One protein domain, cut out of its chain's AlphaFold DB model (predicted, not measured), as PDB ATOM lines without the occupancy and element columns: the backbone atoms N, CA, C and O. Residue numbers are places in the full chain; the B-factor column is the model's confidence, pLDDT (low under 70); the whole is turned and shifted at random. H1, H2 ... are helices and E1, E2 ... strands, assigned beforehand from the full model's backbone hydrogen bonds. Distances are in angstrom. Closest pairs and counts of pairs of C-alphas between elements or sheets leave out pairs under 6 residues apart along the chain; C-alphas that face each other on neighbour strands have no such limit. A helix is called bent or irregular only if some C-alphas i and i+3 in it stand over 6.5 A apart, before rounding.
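Overview. This is residues 707 to 820 of the 821 residues of an uncharacterized protein of Auriculariopsis ampla (UniProt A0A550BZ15). What shape do these atoms make? Three long helices, H1, H2 and H6, run lengthwise as an elongated bundle, H1 opposite in direction to H2 and H6, with the short H4 and H5 in the gap between H2 and H6, away from H1. A small hairpin of strands, E1 and E2, caps one end of the long axis. What is it made of? The printed part has 114 residues, mostly helix by class, with six named helices and two named strands in the order H1, E1, E2, H2, H3, H4, H5, H6; the sheet, E1 - E2, is antiparallel. It is only just compact, close to loose, with a radius of gyration of the C-alphas of 15.8 A and spans of 50 by 26 by 23 A.

Arrangement. How do the strands pair? E1, residues 733 to 735, and E2, residues 741 to 743, form an antiparallel hairpin, with N 734 and O 742 within hydrogen-bond range at 2.8 A. How do the long helices stand? H1, residues 707 to 727, touches H6, residues 794 to 812, with its residues 714 to 721 alone, at a shallow tilt of 22 degrees, opposite ways; the closest C-alphas, of Val 721 and Val 807, are 6.7 A apart. H1 touches H2, residues 755 to 771, with its residues 718 to 725 alone, at a shallow tilt of 13 degrees, opposite ways; the closest C-alphas, of Val 722 and Gln 761, are 6.1 A apart. H2 and H6 are apart, and the helix packing is mostly aligned, at shallow tilts. Where are the short helices? H5, residues 785 to 790, only just touches H6, with 3 pairs of C-alphas within 8 A, the closest those of Ala 788 and Val 797 at 6.0 A, and forms a helical hairpin with it. H4, residues 779 to 782, touches H2, the closest C-alphas being those of Val 782 and Ile 764 at 5.7 A. H3, residues 773 to 777, touches H1, the closest C-alphas being those of Leu 773 and Gln 715 at 6.5 A. Are the helix backbones in range? Every O i to N i+4 pair is within hydrogen-bond range in H5 and H6, against 14 of 17 in H1, 12 of 13 in H2 and 0 of 1 in H3, where 2 of 2 O i to N i+3 pairs are; H4 is too short for an O i to N i+4 pair.

Along the chain. How long are the helices? From first to last C-alpha H1 measures 31.1 A, H6 26.5 A and H2 24.5 A. H1 has a kink of 35 degrees near residue 721 and is only just irregular, C-alphas 722 and 725 being 6.7 A apart. Where can they be found? C-alpha 707 begins H1 at (108.411, 136.556, 127.833), and C-alpha 812 ends H6 at (118.251, 130.940, 140.692).

Size, cuts and confidence. How large is it, and is it cut? The two farthest C-alphas, of Asp 749 and Arg 818, are 51.6 A apart, and the printed part has no cut. Which link is long, and where is confidence low? The link from E2 to H2, with 11 residues, is long; pLDDT is under 70 in 46 residues, among them 723 to 758.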
ATOM      1  N   TRP A 707     108.509 138.016 127.740       92.00
ATOM      2  CA  TRP A 707     108.411 136.556 127.833       92.00
ATOM      3  C   TRP A 707     109.373 135.843 126.887       92.00
ATOM      4  O   TRP A 707     110.029 134.893 127.304       92.00
ATOM      5  N   PHE A 708     109.551 136.331 125.660       88.62
ATOM      6  CA  PHE A 708     110.524 135.766 124.729       88.62
ATOM      7  C   PHE A 708     111.965 135.884 125.253       88.62
ATOM      8  O   PHE A 708     112.720 134.911 125.216       88.62
ATOM      9  N   VAL A 709     112.348 137.046 125.798       88.44
ATOM     10  CA  VAL A 709     113.687 137.259 126.377       88.44
ATOM     11  C   VAL A 709     113.891 136.395 127.629       88.44
ATOM     12  O   VAL A 709     114.949 135.782 127.783       88.44
ATOM     13  N   PHE A 710     112.876 136.281 128.488       89.88
ATOM     14  CA  PHE A 710     112.881 135.402 129.662       89.88
ATOM     15  C   PHE A 710     113.020 133.919 129.269       89.88
ATOM     16  O   PHE A 710     113.914 133.228 129.757       89.88
ATOM     17  N   ASN A 711     112.215 133.446 128.313       87.44
ATOM     18  CA  ASN A 711     112.272 132.088 127.765       87.44
ATOM     19  C   ASN A 711     113.655 131.780 127.152       87.44
ATOM     20  O   ASN A 711     114.218 130.712 127.388       87.44
ATOM     21  N   SER A 712     114.261 132.750 126.455       85.88
ATOM     22  CA  SER A 712     115.623 132.632 125.917       85.88
ATOM     23  C   SER A 712     116.694 132.469 127.007       85.88
ATOM     24  O   SER A 712     117.667 131.743 126.798       85.88
ATOM     25  N   ARG A 713     116.522 133.059 128.203       87.00
ATOM     26  CA  ARG A 713     117.434 132.805 129.337       87.00
ATOM     27  C   ARG A 713     117.363 131.362 129.816       87.00
ATOM     28  O   ARG A 713     118.406 130.736 129.965       87.00
ATOM     29  N   TYR A 714     116.170 130.796 129.967       86.56
ATOM     30  CA  TYR A 714     116.034 129.375 130.303       86.56
ATOM     31  C   TYR A 714     116.548 128.450 129.193       86.56
ATOM     32  O   TYR A 714     117.105 127.397 129.493       86.56
ATOM     33  N   GLN A 715     116.443 128.853 127.922       83.94
ATOM     34  CA  GLN A 715     117.062 128.133 126.806       83.94
ATOM     35  C   GLN A 715     118.596 128.127 126.900       83.94
ATOM     36  O   GLN A 715     119.206 127.078 126.705       83.94
ATOM     37  N   GLN A 716     119.215 129.256 127.269       83.88
ATOM     38  CA  GLN A 716     120.658 129.340 127.540       83.88
ATOM     39  C   GLN A 716     121.061 128.461 128.732       83.88
ATOM     40  O   GLN A 716     122.083 127.780 128.669       83.88
ATOM     41  N   VAL A 717     120.247 128.415 129.797       84.81
ATOM     42  CA  VAL A 717     120.482 127.488 130.916       84.81
ATOM     43  C   VAL A 717     120.416 126.041 130.427       84.81
ATOM     44  O   VAL A 717     121.375 125.313 130.657       84.81
ATOM     45  N   ALA A 718     119.363 125.641 129.704       82.56
ATOM     46  CA  ALA A 718     119.196 124.287 129.169       82.56
ATOM     47  C   ALA A 718     120.360 123.851 128.264       82.56
ATOM     48  O   ALA A 718     120.880 122.752 128.433       82.56
ATOM     49  N   GLN A 719     120.810 124.729 127.360       79.38
ATOM     50  CA  GLN A 719     122.013 124.509 126.550       79.38
ATOM     51  C   GLN A 719     123.238 124.309 127.446       79.38
ATOM     52  O   GLN A 719     123.923 123.300 127.328       79.38
ATOM     53  N   SER A 720     123.440 125.170 128.450       77.88
ATOM     54  CA  SER A 720     124.554 125.012 129.391       77.88
ATOM     55  C   SER A 720     124.480 123.741 130.251       77.88
ATOM     56  O   SER A 720     125.525 123.262 130.680       77.88
ATOM     57  N   VAL A 721     123.297 123.151 130.488       77.69
ATOM     58  CA  VAL A 721     123.196 121.828 131.136       77.69
ATOM     59  C   VAL A 721     123.824 120.758 130.248       77.69
ATOM     60  O   VAL A 721     124.577 119.927 130.751       77.69
ATOM     61  N   VAL A 722     123.539 120.796 128.945       74.56
ATOM     62  CA  VAL A 722     124.072 119.842 127.965       74.56
ATOM     63  C   VAL A 722     125.557 120.105 127.691       74.56
ATOM     64  O   VAL A 722     126.325 119.153 127.620       74.56
ATOM     65  N   ASP A 723     125.989 121.365 127.615       69.62
ATOM     66  CA  ASP A 723     127.360 121.725 127.226       69.62
ATOM     67  C   ASP A 723     128.387 121.623 128.377       69.62
ATOM     68  O   ASP A 723     129.560 121.341 128.131       69.62
ATOM     69  N   ARG A 724     127.995 121.827 129.648       58.72
ATOM     70  CA  ARG A 724     128.948 121.894 130.785       58.72
ATOM     71  C   ARG A 724     129.640 120.571 131.148       58.72
ATOM     72  O   ARG A 724     130.587 120.611 131.934       58.72
ATOM     73  N   CYS A 725     129.222 119.422 130.606       53.91
ATOM     74  CA  CYS A 725     129.868 118.136 130.912       53.91
ATOM     75  C   CYS A 725     131.340 118.072 130.474       53.91
ATOM     76  O   CYS A 725     132.144 117.497 131.200       53.91
ATOM     77  N   TYR A 726     131.727 118.748 129.383       45.56
ATOM     78  CA  TYR A 726     133.107 118.770 128.855       45.56
ATOM     79  C   TYR A 726     134.165 119.404 129.786       45.56
ATOM     80  O   TYR A 726     135.335 119.518 129.420       45.56
ATOM     81  N   HIS A 727     133.773 119.871 130.975       47.19
ATOM     82  CA  HIS A 727     134.679 120.403 131.999       47.19
ATOM     83  C   HIS A 727     134.603 119.647 133.331       47.19
ATOM     84  O   HIS A 727     135.326 119.987 134.269       47.19
ATOM     85  N   ILE A 728     133.767 118.607 133.425       52.34
ATOM     86  CA  ILE A 728     133.807 117.659 134.537       52.34
ATOM     87  C   ILE A 728     134.907 116.644 134.214       52.34
ATOM     88  O   ILE A 728     134.628 115.520 133.812       52.34
ATOM     89  N   ASN A 729     136.170 117.045 134.405       50.69
ATOM     90  CA  ASN A 729     137.258 116.078 134.522       50.69
ATOM     91  C   ASN A 729     136.930 115.177 135.718       50.69
ATOM     92  O   ASN A 729     137.187 115.552 136.866       50.69
ATOM     93  N   SER A 730     136.366 113.996 135.464       51.69
ATOM     94  CA  SER A 730     136.387 112.916 136.440       51.69
ATOM     95  C   SER A 730     137.855 112.597 136.685       51.69
ATOM     96  O   SER A 730     138.522 112.042 135.810       51.69
ATOM     97  N   SER A 731     138.380 113.005 137.841       51.50
ATOM     98  CA  SER A 731     139.712 112.593 138.260       51.50
ATOM     99  C   SER A 731     139.786 111.069 138.202       51.50
ATOM    100  O   SER A 731     138.835 110.394 138.591       51.50
ATOM    101  N   GLU A 732     140.912 110.537 137.718       51.34
ATOM    102  CA  GLU A 732     141.165 109.089 137.595       51.34
ATOM    103  C   GLU A 732     140.874 108.325 138.894       51.34
ATOM    104  O   GLU A 732     140.501 107.155 138.864       51.34
ATOM    105  N   PHE A 733     140.981 109.036 140.017       53.91
ATOM    106  CA  PHE A 733     140.748 108.564 141.366       53.91
ATOM    107  C   PHE A 733     139.632 109.367 142.044       53.91
ATOM    108  O   PHE A 733     139.528 110.590 141.879       53.91
ATOM    109  N   HIS A 734     138.831 108.689 142.855       63.56
ATOM    110  CA  HIS A 734     137.900 109.282 143.807       63.56
ATOM    111  C   HIS A 734     138.390 109.020 145.231       63.56
ATOM    112  O   HIS A 734     139.061 108.026 145.481       63.56
ATOM    113  N   VAL A 735     138.053 109.921 146.152       55.56
ATOM    114  CA  VAL A 735     138.298 109.705 147.581       55.56
ATOM    115  C   VAL A 735     137.141 108.875 148.140       55.56
ATOM    116  O   VAL A 735     135.980 109.237 147.917       55.56
ATOM    117  N   ASP A 736     137.451 107.764 148.803       56.00
ATOM    118  CA  ASP A 736     136.475 106.883 149.451       56.00
ATOM    119  C   ASP A 736     135.985 107.435 150.814       56.00
ATOM    120  O   ASP A 736     136.210 108.600 151.153       56.00
ATOM    121  N   GLU A 737     135.243 106.630 151.588       51.06
ATOM    122  CA  GLU A 737     134.747 107.046 152.912       51.06
ATOM    123  C   GLU A 737     135.850 107.112 153.989       51.06
ATOM    124  O   GLU A 737     135.668 107.807 154.992       51.06
ATOM    125  N   ASP A 738     136.992 106.448 153.775       58.69
ATOM    126  CA  ASP A 738     138.135 106.395 154.696       58.69
ATOM    127  C   ASP A 738     139.203 107.470 154.384       58.69
ATOM    128  O   ASP A 738     140.017 107.820 155.246       58.69
ATOM    129  N   GLY A 739     139.148 108.077 153.195       56.88
ATOM    130  CA  GLY A 739     140.025 109.162 152.750       56.88
ATOM    131  C   GLY A 739     141.102 108.743 151.745       56.88
ATOM    132  O   GLY A 739     141.950 109.574 151.400       56.88
ATOM    133  N   ASP A 740     141.068 107.498 151.270       58.56
ATOM    134  CA  ASP A 740     142.026 106.938 150.321       58.56
ATOM    135  C   ASP A 740     141.567 107.122 148.863       58.56
ATOM    136  O   ASP A 740     140.389 107.322 148.560       58.56
ATOM    137  N   TRP A 741     142.531 107.141 147.936       61.53
ATOM    138  CA  TRP A 741     142.306 107.440 146.517       61.53
ATOM    139  C   TRP A 741     142.126 106.152 145.699       61.53
ATOM    140  O   TRP A 741     143.114 105.545 145.279       61.53
ATOM    141  N   GLU A 742     140.882 105.770 145.415       56.81
ATOM    142  CA  GLU A 742     140.559 104.591 144.598       56.81
ATOM    143  C   GLU A 742     140.224 104.949 143.137       56.81
ATOM    144  O   GLU A 742     139.548 105.953 142.882       56.81
ATOM    145  N   PRO A 743     140.654 104.139 142.147       58.91
ATOM    146  CA  PRO A 743     140.271 104.323 140.750       58.91
ATOM    147  C   PRO A 743     138.772 104.063 140.548       58.91
ATOM    148  O   PRO A 743     138.198 103.147 141.137       58.91
ATOM    149  N   CYS A 744     138.114 104.859 139.703       60.66
ATOM    150  CA  CYS A 744     136.664 104.762 139.534       60.66
ATOM    151  C   CYS A 744     136.240 103.440 138.849       60.66
ATOM    152  O   CYS A 744     136.538 103.261 137.667       60.66
ATOM    153  N   PRO A 745     135.448 102.558 139.500       59.09
ATOM    154  CA  PRO A 745     135.064 101.246 138.955       59.09
ATOM    155  C   PRO A 745     134.022 101.312 137.821       59.09
ATOM    156  O   PRO A 745     133.443 100.295 137.447       59.09
ATOM    157  N   LEU A 746     133.725 102.514 137.315       56.88
ATOM    158  CA  LEU A 746     132.836 102.754 136.177       56.88
ATOM    159  C   LEU A 746     133.600 103.122 134.896       56.88
ATOM    160  O   LEU A 746     132.946 103.408 133.897       56.88
ATOM    161  N   ARG A 747     134.939 103.162 134.923       55.19
ATOM    162  CA  ARG A 747     135.789 103.467 133.766       55.19
ATOM    163  C   ARG A 747     136.467 102.187 133.270       55.19
ATOM    164  O   ARG A 747     137.168 101.542 134.042       55.19
ATOM    165  N   ASP A 748     136.265 101.857 131.999       52.56
ATOM    166  CA  ASP A 748     137.060 100.844 131.298       52.56
ATOM    167  C   ASP A 748     138.388 101.474 130.830       52.56
ATOM    168  O   ASP A 748     138.417 102.646 130.447       52.56
ATOM    169  N   ASP A 749     139.484 100.707 130.846       52.12
ATOM    170  CA  ASP A 749     140.863 101.196 130.625       52.12
ATOM    171  C   ASP A 749     141.142 101.794 129.221       52.12
ATOM    172  O   ASP A 749     142.240 102.298 128.979       52.12
ATOM    173  N   GLU A 750     140.189 101.734 128.284       53.69
ATOM    174  CA  GLU A 750     140.378 102.131 126.877       53.69
ATOM    175  C   GLU A 750     139.734 103.483 126.483       53.69
ATOM    176  O   GLU A 750     140.063 103.992 125.411       53.69
ATOM    177  N   ASP A 751     138.900 104.108 127.332       49.84
ATOM    178  CA  ASP A 751     138.209 105.381 127.028       49.84
ATOM    179  C   ASP A 751     138.630 106.564 127.947       49.84
ATOM    180  O   ASP A 751     138.868 106.432 129.157       49.84
ATOM    181  N   GLU A 752     138.734 107.769 127.364       52.53
ATOM    182  CA  GLU A 752     139.164 108.995 128.070       52.53
ATOM    183  C   GLU A 752     138.064 109.636 128.946       52.53
ATOM    184  O   GLU A 752     138.393 110.295 129.934       52.53
ATOM    185  N   ASP A 753     136.783 109.392 128.648       53.53
ATOM    186  CA  ASP A 753     135.623 109.920 129.383       53.53
ATOM    187  C   ASP A 753     134.957 108.848 130.264       53.53
ATOM    188  O   ASP A 753     134.855 107.685 129.880       53.53
ATOM    189  N   ALA A 754     134.407 109.236 131.421       55.50
ATOM    190  CA  ALA A 754     133.623 108.325 132.261       55.50
ATOM    191  C   ALA A 754     132.305 107.895 131.552       55.50
ATOM    192  O   ALA A 754     131.430 108.745 131.344       55.50
ATOM    193  N   PRO A 755     132.088 106.592 131.254       61.72
ATOM    194  CA  PRO A 755     130.981 106.085 130.421       61.72
ATOM    195  C   PRO A 755     129.561 106.542 130.792       61.72
ATOM    196  O   PRO A 755     128.676 106.629 129.935       61.72
ATOM    197  N   TRP A 756     129.304 106.846 132.068       69.50
ATOM    198  CA  TRP A 756     127.988 107.302 132.524       69.50
ATOM    199  C   TRP A 756     127.685 108.764 132.162       69.50
ATOM    200  O   TRP A 756     126.513 109.116 132.015       69.50
ATOM    201  N   VAL A 757     128.703 109.614 131.995       69.69
ATOM    202  CA  VAL A 757     128.525 111.063 131.797       69.69
ATOM    203  C   VAL A 757     127.862 111.325 130.449       69.69
ATOM    204  O   VAL A 757     126.785 111.918 130.405       69.69
ATOM    205  N   ALA A 758     128.412 110.774 129.363       69.31
ATOM    206  CA  ALA A 758     127.819 110.862 128.028       69.31
ATOM    207  C   ALA A 758     126.430 110.187 127.951       69.31
ATOM    208  O   ALA A 758     125.513 110.708 127.305       69.31
ATOM    209  N   LYS A 759     126.238 109.059 128.658       74.31
ATOM    210  CA  LYS A 759     124.943 108.361 128.790       74.31
ATOM    211  C   LYS A 759     123.882 109.288 129.396       74.31
ATOM    212  O   LYS A 759     122.831 109.486 128.789       74.31
ATOM    213  N   TYR A 760     124.143 109.891 130.558       80.88
ATOM    214  CA  TYR A 760     123.162 110.760 131.214       80.88
ATOM    215  C   TYR A 760     123.041 112.129 130.554       80.88
ATOM    216  O   TYR A 760     121.942 112.664 130.535       80.88
ATOM    217  N   GLN A 761     124.098 112.681 129.957       75.81
ATOM    218  CA  GLN A 761     124.020 113.895 129.138       75.81
ATOM    219  C   GLN A 761     123.043 113.699 127.969       75.81
ATOM    220  O   GLN A 761     122.198 114.561 127.722       75.81
ATOM    221  N   ARG A 762     123.086 112.536 127.299       76.06
ATOM    222  CA  ARG A 762     122.123 112.165 126.253       76.06
ATOM    223  C   ARG A 762     120.702 112.018 126.799       76.06
ATOM    224  O   ARG A 762     119.782 112.560 126.192       76.06
ATOM    225  N   GLU A 763     120.508 111.334 127.925       79.00
ATOM    226  CA  GLU A 763     119.180 111.200 128.548       79.00
ATOM    227  C   GLU A 763     118.619 112.552 129.017       79.00
ATOM    228  O   GLU A 763     117.471 112.879 128.728       79.00
ATOM    229  N   ILE A 764     119.433 113.395 129.654       82.19
ATOM    230  CA  ILE A 764     119.076 114.756 130.080       82.19
ATOM    231  C   ILE A 764     118.709 115.621 128.869       82.19
ATOM    232  O   ILE A 764     117.678 116.294 128.895       82.19
ATOM    233  N   ALA A 765     119.483 115.561 127.781       79.00
ATOM    234  CA  ALA A 765     119.151 116.248 126.535       79.00
ATOM    235  C   ALA A 765     117.823 115.742 125.940       79.00
ATOM    236  O   ALA A 765     116.985 116.551 125.546       79.00
ATOM    237  N   LEU A 766     117.577 114.426 125.926       73.56
ATOM    238  CA  LEU A 766     116.312 113.841 125.462       73.56
ATOM    239  C   LEU A 766     115.120 114.243 126.344       73.56
ATOM    240  O   LEU A 766     114.049 114.542 125.814       73.56
ATOM    241  N   VAL A 767     115.291 114.304 127.666       75.44
ATOM    242  CA  VAL A 767     114.260 114.765 128.608       75.44
ATOM    243  C   VAL A 767     113.965 116.254 128.417       75.44
ATOM    244  O   VAL A 767     112.796 116.633 128.412       75.44
ATOM    245  N   LEU A 768     114.978 117.095 128.196       76.25
ATOM    246  CA  LEU A 768     114.798 118.524 127.907       76.25
ATOM    247  C   LEU A 768     114.161 118.773 126.528       76.25
ATOM    248  O   LEU A 768     113.356 119.691 126.384       76.25
ATOM    249  N   LEU A 769     114.461 117.936 125.528       68.94
ATOM    250  CA  LEU A 769     113.828 117.985 124.205       68.94
ATOM    251  C   LEU A 769     112.363 117.514 124.230       68.94
ATOM    252  O   LEU A 769     111.537 118.082 123.521       68.94
ATOM    253  N   ARG A 770     112.025 116.496 125.034       64.81
ATOM    254  CA  ARG A 770     110.661 115.932 125.127       64.81
ATOM    255  C   ARG A 770     109.752 116.669 126.112       64.81
ATOM    256  O   ARG A 770     108.570 116.834 125.841       64.81
ATOM    257  N   GLY A 771     110.282 117.078 127.263       60.91
ATOM    258  CA  GLY A 771     109.548 117.787 128.319       60.91
ATOM    259  C   GLY A 771     109.541 119.310 128.167       60.91
ATOM    260  O   GLY A 771     108.936 120.000 128.988       60.91
ATOM    261  N   GLY A 772     110.229 119.831 127.147       64.44
ATOM    262  CA  GLY A 772     110.452 121.256 126.945       64.44
ATOM    263  C   GLY A 772     111.367 121.885 128.001       64.44
ATOM    264  O   GLY A 772     111.791 121.268 128.983       64.44
ATOM    265  N   LEU A 773     111.640 123.178 127.819       66.62
ATOM    266  CA  LEU A 773     112.501 123.960 128.711       66.62
ATOM    267  C   LEU A 773     111.982 124.029 130.164       66.62
ATOM    268  O   LEU A 773     112.781 124.188 131.086       66.62
ATOM    269  N   GLY A 774     110.681 123.815 130.397       65.75
ATOM    270  CA  GLY A 774     110.093 123.664 131.735       65.75
ATOM    271  C   GLY A 774     110.683 122.513 132.570       65.75
ATOM    272  O   GLY A 774     110.575 122.533 133.797       65.75
ATOM    273  N   GLY A 775     111.381 121.548 131.952       69.12
ATOM    274  CA  GLY A 775     112.177 120.545 132.670       69.12
ATOM    275  C   GLY A 775     113.261 121.165 133.563       69.12
ATOM    276  O   GLY A 775     113.472 120.700 134.682       69.12
ATOM    277  N   VAL A 776     113.873 122.275 133.135       77.12
ATOM    278  CA  VAL A 776     114.902 123.008 133.901       77.12
ATOM    279  C   VAL A 776     114.348 123.585 135.213       77.12
ATOM    280  O   VAL A 776     115.074 123.706 136.194       77.12
ATOM    281  N   VAL A 777     113.048 123.890 135.269       76.75
ATOM    282  CA  VAL A 777     112.370 124.390 136.482       76.75
ATOM    283  C   VAL A 777     112.060 123.253 137.467       76.75
ATOM    284  O   VAL A 777     111.979 123.478 138.672       76.75
ATOM    285  N   ARG A 778     111.920 122.013 136.983       79.50
ATOM    286  CA  ARG A 778     111.643 120.818 137.799       79.50
ATOM    287  C   ARG A 778     112.794 119.824 137.690       79.50
ATOM    288  O   ARG A 778     112.626 118.738 137.139       79.50
ATOM    289  N   LEU A 779     113.951 120.187 138.246       80.75
ATOM    290  CA  LEU A 779     115.195 119.421 138.100       80.75
ATOM    291  C   LEU A 779     115.096 117.952 138.526       80.75
ATOM    292  O   LEU A 779     115.799 117.142 137.943       80.75
ATOM    293  N   ASP A 780     114.198 117.559 139.434       80.44
ATOM    294  CA  ASP A 780     113.969 116.140 139.774       80.44
ATOM    295  C   ASP A 780     113.369 115.299 138.627       80.44
ATOM    296  O   ASP A 780     113.408 114.069 138.676       80.44
ATOM    297  N   ARG A 781     112.811 115.940 137.589       76.94
ATOM    298  CA  ARG A 781     112.382 115.280 136.343       76.94
ATOM    299  C   ARG A 781     113.521 115.115 135.336       76.94
ATOM    300  O   ARG A 781     113.416 114.250 134.479       76.94
ATOM    301  N   VAL A 782     114.568 115.936 135.436       80.12
ATOM    302  CA  VAL A 782     115.743 115.925 134.547       80.12
ATOM    303  C   VAL A 782     116.852 115.073 135.168       80.12
ATOM    304  O   VAL A 782     117.250 114.060 134.608       80.12
ATOM    305  N   PHE A 783     117.264 115.428 136.383       84.12
ATOM    306  CA  PHE A 783     118.145 114.672 137.268       84.12
ATOM    307  C   PHE A 783     117.308 113.713 138.115       84.12
ATOM    308  O   PHE A 783     117.028 113.948 139.297       84.12
ATOM    309  N   THR A 784     116.836 112.658 137.458       81.81
ATOM    310  CA  THR A 784     115.939 111.669 138.061       81.81
ATOM    311  C   THR A 784     116.615 110.882 139.187       81.81
ATOM    312  O   THR A 784     117.823 110.646 139.175       81.81
ATOM    313  N   LYS A 785     115.818 110.392 140.148       80.38
ATOM    314  CA  LYS A 785     116.327 109.544 141.241       80.38
ATOM    315  C   LYS A 785     116.989 108.253 140.747       80.38
ATOM    316  O   LYS A 785     117.908 107.781 141.403       80.38
ATOM    317  N   TRP A 786     116.558 107.705 139.606       81.69
ATOM    318  CA  TRP A 786     117.152 106.480 139.067       81.69
ATOM    319  C   TRP A 786     118.572 106.717 138.538       81.69
ATOM    320  O   TRP A 786     119.423 105.864 138.745       81.69
ATOM    321  N   MET A 787     118.864 107.882 137.941       80.44
ATOM    322  CA  MET A 787     120.225 108.232 137.499       80.44
ATOM    323  C   MET A 787     121.193 108.306 138.686       80.44
ATOM    324  O   MET A 787     122.284 107.756 138.622       80.44
ATOM    325  N   ALA A 788     120.771 108.907 139.805       76.38
ATOM    326  CA  ALA A 788     121.570 108.926 141.033       76.38
ATOM    327  C   ALA A 788     121.774 107.522 141.645       76.38
ATOM    328  O   ALA A 788     122.791 107.282 142.284       76.38
ATOM    329  N   GLN A 789     120.823 106.601 141.455       77.94
ATOM    330  CA  GLN A 789     120.879 105.220 141.966       77.94
ATOM    331  C   GLN A 789     121.655 104.247 141.057       77.94
ATOM    332  O   GLN A 789     122.134 103.222 141.535       77.94
ATOM    333  N   ASP A 790     121.777 104.553 139.763       77.38
ATOM    334  CA  ASP A 790     122.575 103.807 138.774       77.38
ATOM    335  C   ASP A 790     124.091 104.092 138.951       77.38
ATOM    336  O   ASP A 790     124.936 103.275 138.584       77.38
ATOM    337  N   LEU A 791     124.449 105.195 139.624       76.12
ATOM    338  CA  LEU A 791     125.818 105.511 140.042       76.12
ATOM    339  C   LEU A 791     126.205 104.781 141.337       76.12
ATOM    340  O   LEU A 791     125.833 105.172 142.438       76.12
ATOM    341  N   LYS A 792     127.031 103.739 141.204       68.25
ATOM    342  CA  LYS A 792     127.507 102.910 142.331       68.25
ATOM    343  C   LYS A 792     128.700 103.495 143.104       68.25
ATOM    344  O   LYS A 792     129.078 102.951 144.134       68.25
ATOM    345  N   CYS A 793     129.315 104.569 142.609       72.88
ATOM    346  CA  CYS A 793     130.481 105.206 143.223       72.88
ATOM    347  C   CYS A 793     130.077 106.498 143.948       72.88
ATOM    348  O   CYS A 793     129.507 107.396 143.324       72.88
ATOM    349  N   HIS A 794     130.435 106.632 145.232       68.81
ATOM    350  CA  HIS A 794     130.128 107.815 146.051       68.81
ATOM    351  C   HIS A 794     130.686 109.115 145.446       68.81
ATOM    352  O   HIS A 794     129.988 110.129 145.434       68.81
ATOM    353  N   GLY A 795     131.888 109.076 144.859       68.69
ATOM    354  CA  GLY A 795     132.454 110.203 144.111       68.69
ATOM    355  C   GLY A 795     131.576 110.612 142.923       68.69
ATOM    356  O   GLY A 795     131.202 111.777 142.806       68.69
ATOM    357  N   CYS A 796     131.166 109.656 142.083       74.12
ATOM    358  CA  CYS A 796     130.280 109.921 140.943       74.12
ATOM    359  C   CYS A 796     128.893 110.436 141.367       74.12
ATOM    360  O   CYS A 796     128.397 111.384 140.761       74.12
ATOM    361  N   VAL A 797     128.288 109.878 142.425       76.38
ATOM    362  CA  VAL A 797     127.029 110.391 143.008       76.38
ATOM    363  C   VAL A 797     127.210 111.834 143.486       76.38
ATOM    364  O   VAL A 797     126.384 112.695 143.185       76.38
ATOM    365  N   GLY A 798     128.322 112.126 144.168       74.75
ATOM    366  CA  GLY A 798     128.692 113.475 144.589       74.75
ATOM    367  C   GLY A 798     128.827 114.448 143.415       74.75
ATOM    368  O   GLY A 798     128.301 115.559 143.486       74.75
ATOM    369  N   PHE A 799     129.450 114.031 142.308       76.56
ATOM    370  CA  PHE A 799     129.532 114.825 141.077       76.56
ATOM    371  C   PHE A 799     128.169 115.025 140.400       76.56
ATOM    372  O   PHE A 799     127.882 116.131 139.945       76.56
ATOM    373  N   PHE A 800     127.303 114.009 140.367       81.50
ATOM    374  CA  PHE A 800     125.949 114.116 139.812       81.50
ATOM    375  C   PHE A 800     125.073 115.092 140.614       81.50
ATOM    376  O   PHE A 800     124.437 115.974 140.036       81.50
ATOM    377  N   GLU A 801     125.094 115.009 141.947       81.56
ATOM    378  CA  GLU A 801     124.390 115.961 142.813       81.56
ATOM    379  C   GLU A 801     125.028 117.363 142.771       81.56
ATOM    380  O   GLU A 801     124.314 118.367 142.793       81.56
ATOM    381  N   ALA A 802     126.353 117.475 142.612       80.31
ATOM    382  CA  ALA A 802     127.021 118.758 142.379       80.31
ATOM    383  C   ALA A 802     126.636 119.382 141.023       80.31
ATOM    384  O   ALA A 802     126.430 120.595 140.950       80.31
ATOM    385  N   TRP A 803     126.472 118.577 139.969       81.88
ATOM    386  CA  TRP A 803     125.974 119.022 138.664       81.88
ATOM    387  C   TRP A 803     124.519 119.490 138.772       81.88
ATOM    388  O   TRP A 803     124.225 120.635 138.421       81.88
ATOM    389  N   LYS A 804     123.632 118.681 139.369       86.44
ATOM    390  CA  LYS A 804     122.237 119.050 139.666       86.44
ATOM    391  C   LYS A 804     122.147 120.359 140.456       86.44
ATOM    392  O   LYS A 804     121.360 121.240 140.108       86.44
ATOM    393  N   LYS A 805     122.985 120.522 141.485       84.81
ATOM    394  CA  LYS A 805     123.078 121.742 142.297       84.81
ATOM    395  C   LYS A 805     123.593 122.942 141.495       84.81
ATOM    396  O   LYS A 805     123.000 124.009 141.588       84.81
ATOM    397  N   SER A 806     124.626 122.769 140.671       83.44
ATOM    398  CA  SER A 806     125.157 123.818 139.785       83.44
ATOM    399  C   SER A 806     124.097 124.324 138.799       83.44
ATOM    400  O   SER A 806     123.954 125.534 138.600       83.44
ATOM    401  N   VAL A 807     123.281 123.421 138.242       83.94
ATOM    402  CA  VAL A 807     122.117 123.806 137.430       83.94
ATOM    403  C   VAL A 807     121.079 124.535 138.285       83.94
ATOM    404  O   VAL A 807     120.626 125.602 137.882       83.94
ATOM    405  N   ALA A 808     120.745 124.037 139.480       85.88
ATOM    406  CA  ALA A 808     119.801 124.696 140.387       85.88
ATOM    407  C   ALA A 808     120.232 126.118 140.779       85.88
ATOM    408  O   ALA A 808     119.390 127.009 140.870       85.88
ATOM    409  N   ASP A 809     121.525 126.343 140.999       85.50
ATOM    410  CA  ASP A 809     122.071 127.660 141.320       85.50
ATOM    411  C   ASP A 809     122.068 128.574 140.077       85.50
ATOM    412  O   ASP A 809     121.591 129.702 140.164       85.50
ATOM    413  N   THR A 810     122.408 128.052 138.890       85.12
ATOM    414  CA  THR A 810     122.274 128.785 137.608       85.12
ATOM    415  C   THR A 810     120.813 129.177 137.312       85.12
ATOM    416  O   THR A 810     120.550 130.241 136.760       85.12
ATOM    417  N   VAL A 811     119.832 128.349 137.694       86.62
ATOM    418  CA  VAL A 811     118.398 128.673 137.554       86.62
ATOM    419  C   VAL A 811     117.972 129.794 138.507       86.62
ATOM    420  O   VAL A 811     117.185 130.650 138.112       86.62
ATOM    421  N   LYS A 812     118.514 129.844 139.733       86.12
ATOM    422  CA  LYS A 812     118.251 130.940 140.692       86.12
ATOM    423  C   LYS A 812     118.859 132.275 140.258       86.12
ATOM    424  O   LYS A 812     118.372 133.318 140.684       86.12
ATOM    425  N   GLU A 813     119.910 132.250 139.441       87.88
ATOM    426  CA  GLU A 813     120.508 133.453 138.848       87.88
ATOM    427  C   GLU A 813     119.635 134.074 137.746       87.88
ATOM    428  O   GLU A 813     119.835 135.242 137.405       87.88
ATOM    429  N   VAL A 814     118.651 133.343 137.199       87.56
ATOM    430  CA  VAL A 814     117.696 133.914 136.242       87.56
ATOM    431  C   VAL A 814     116.808 134.933 136.970       87.56
ATOM    432  O   VAL A 814     116.101 134.560 137.910       87.56
ATOM    433  N   PRO A 815     116.798 136.216 136.558       89.81
ATOM    434  CA  PRO A 815     115.986 137.232 137.219       89.81
ATOM    435  C   PRO A 815     114.484 136.918 137.175       89.81
ATOM    436  O   PRO A 815     113.995 136.248 136.263       89.81
ATOM    437  N   ALA A 816     113.736 137.442 138.148       89.88
ATOM    438  CA  ALA A 816     112.282 137.310 138.191       89.88
ATOM    439  C   ALA A 816     111.631 137.952 136.951       89.88
ATOM    440  O   ALA A 816     112.110 138.975 136.463       89.88
ATOM    441  N   PHE A 817     110.534 137.382 136.447       90.44
ATOM    442  CA  PHE A 817     109.932 137.799 135.175       90.44
ATOM    443  C   PHE A 817     109.641 139.308 135.092       90.44
ATOM    444  O   PHE A 817     109.874 139.927 134.053       90.44
ATOM    445  N   ARG A 818     109.241 139.934 136.205       90.25
ATOM    446  CA  ARG A 818     109.004 141.381 136.302       90.25
ATOM    447  C   ARG A 818     110.195 142.275 135.937       90.25
ATOM    448  O   ARG A 818     109.982 143.463 135.741       90.25
ATOM    449  N   THR A 819     111.431 141.766 135.900       89.56
ATOM    450  CA  THR A 819     112.615 142.555 135.500       89.56
ATOM    451  C   THR A 819     112.824 142.601 133.987       89.56
ATOM    452  O   THR A 819     113.764 143.242 133.526       89.56
ATOM    453  N   PHE A 820     112.008 141.868 133.228       86.44
ATOM    454  CA  PHE A 820     112.003 141.870 131.765       86.44
ATOM    455  C   PHE A 820     110.872 142.737 131.188       86.44
ATOM    456  O   PHE A 820     110.853 142.936 129.976       86.44
TER     457      PHE A 820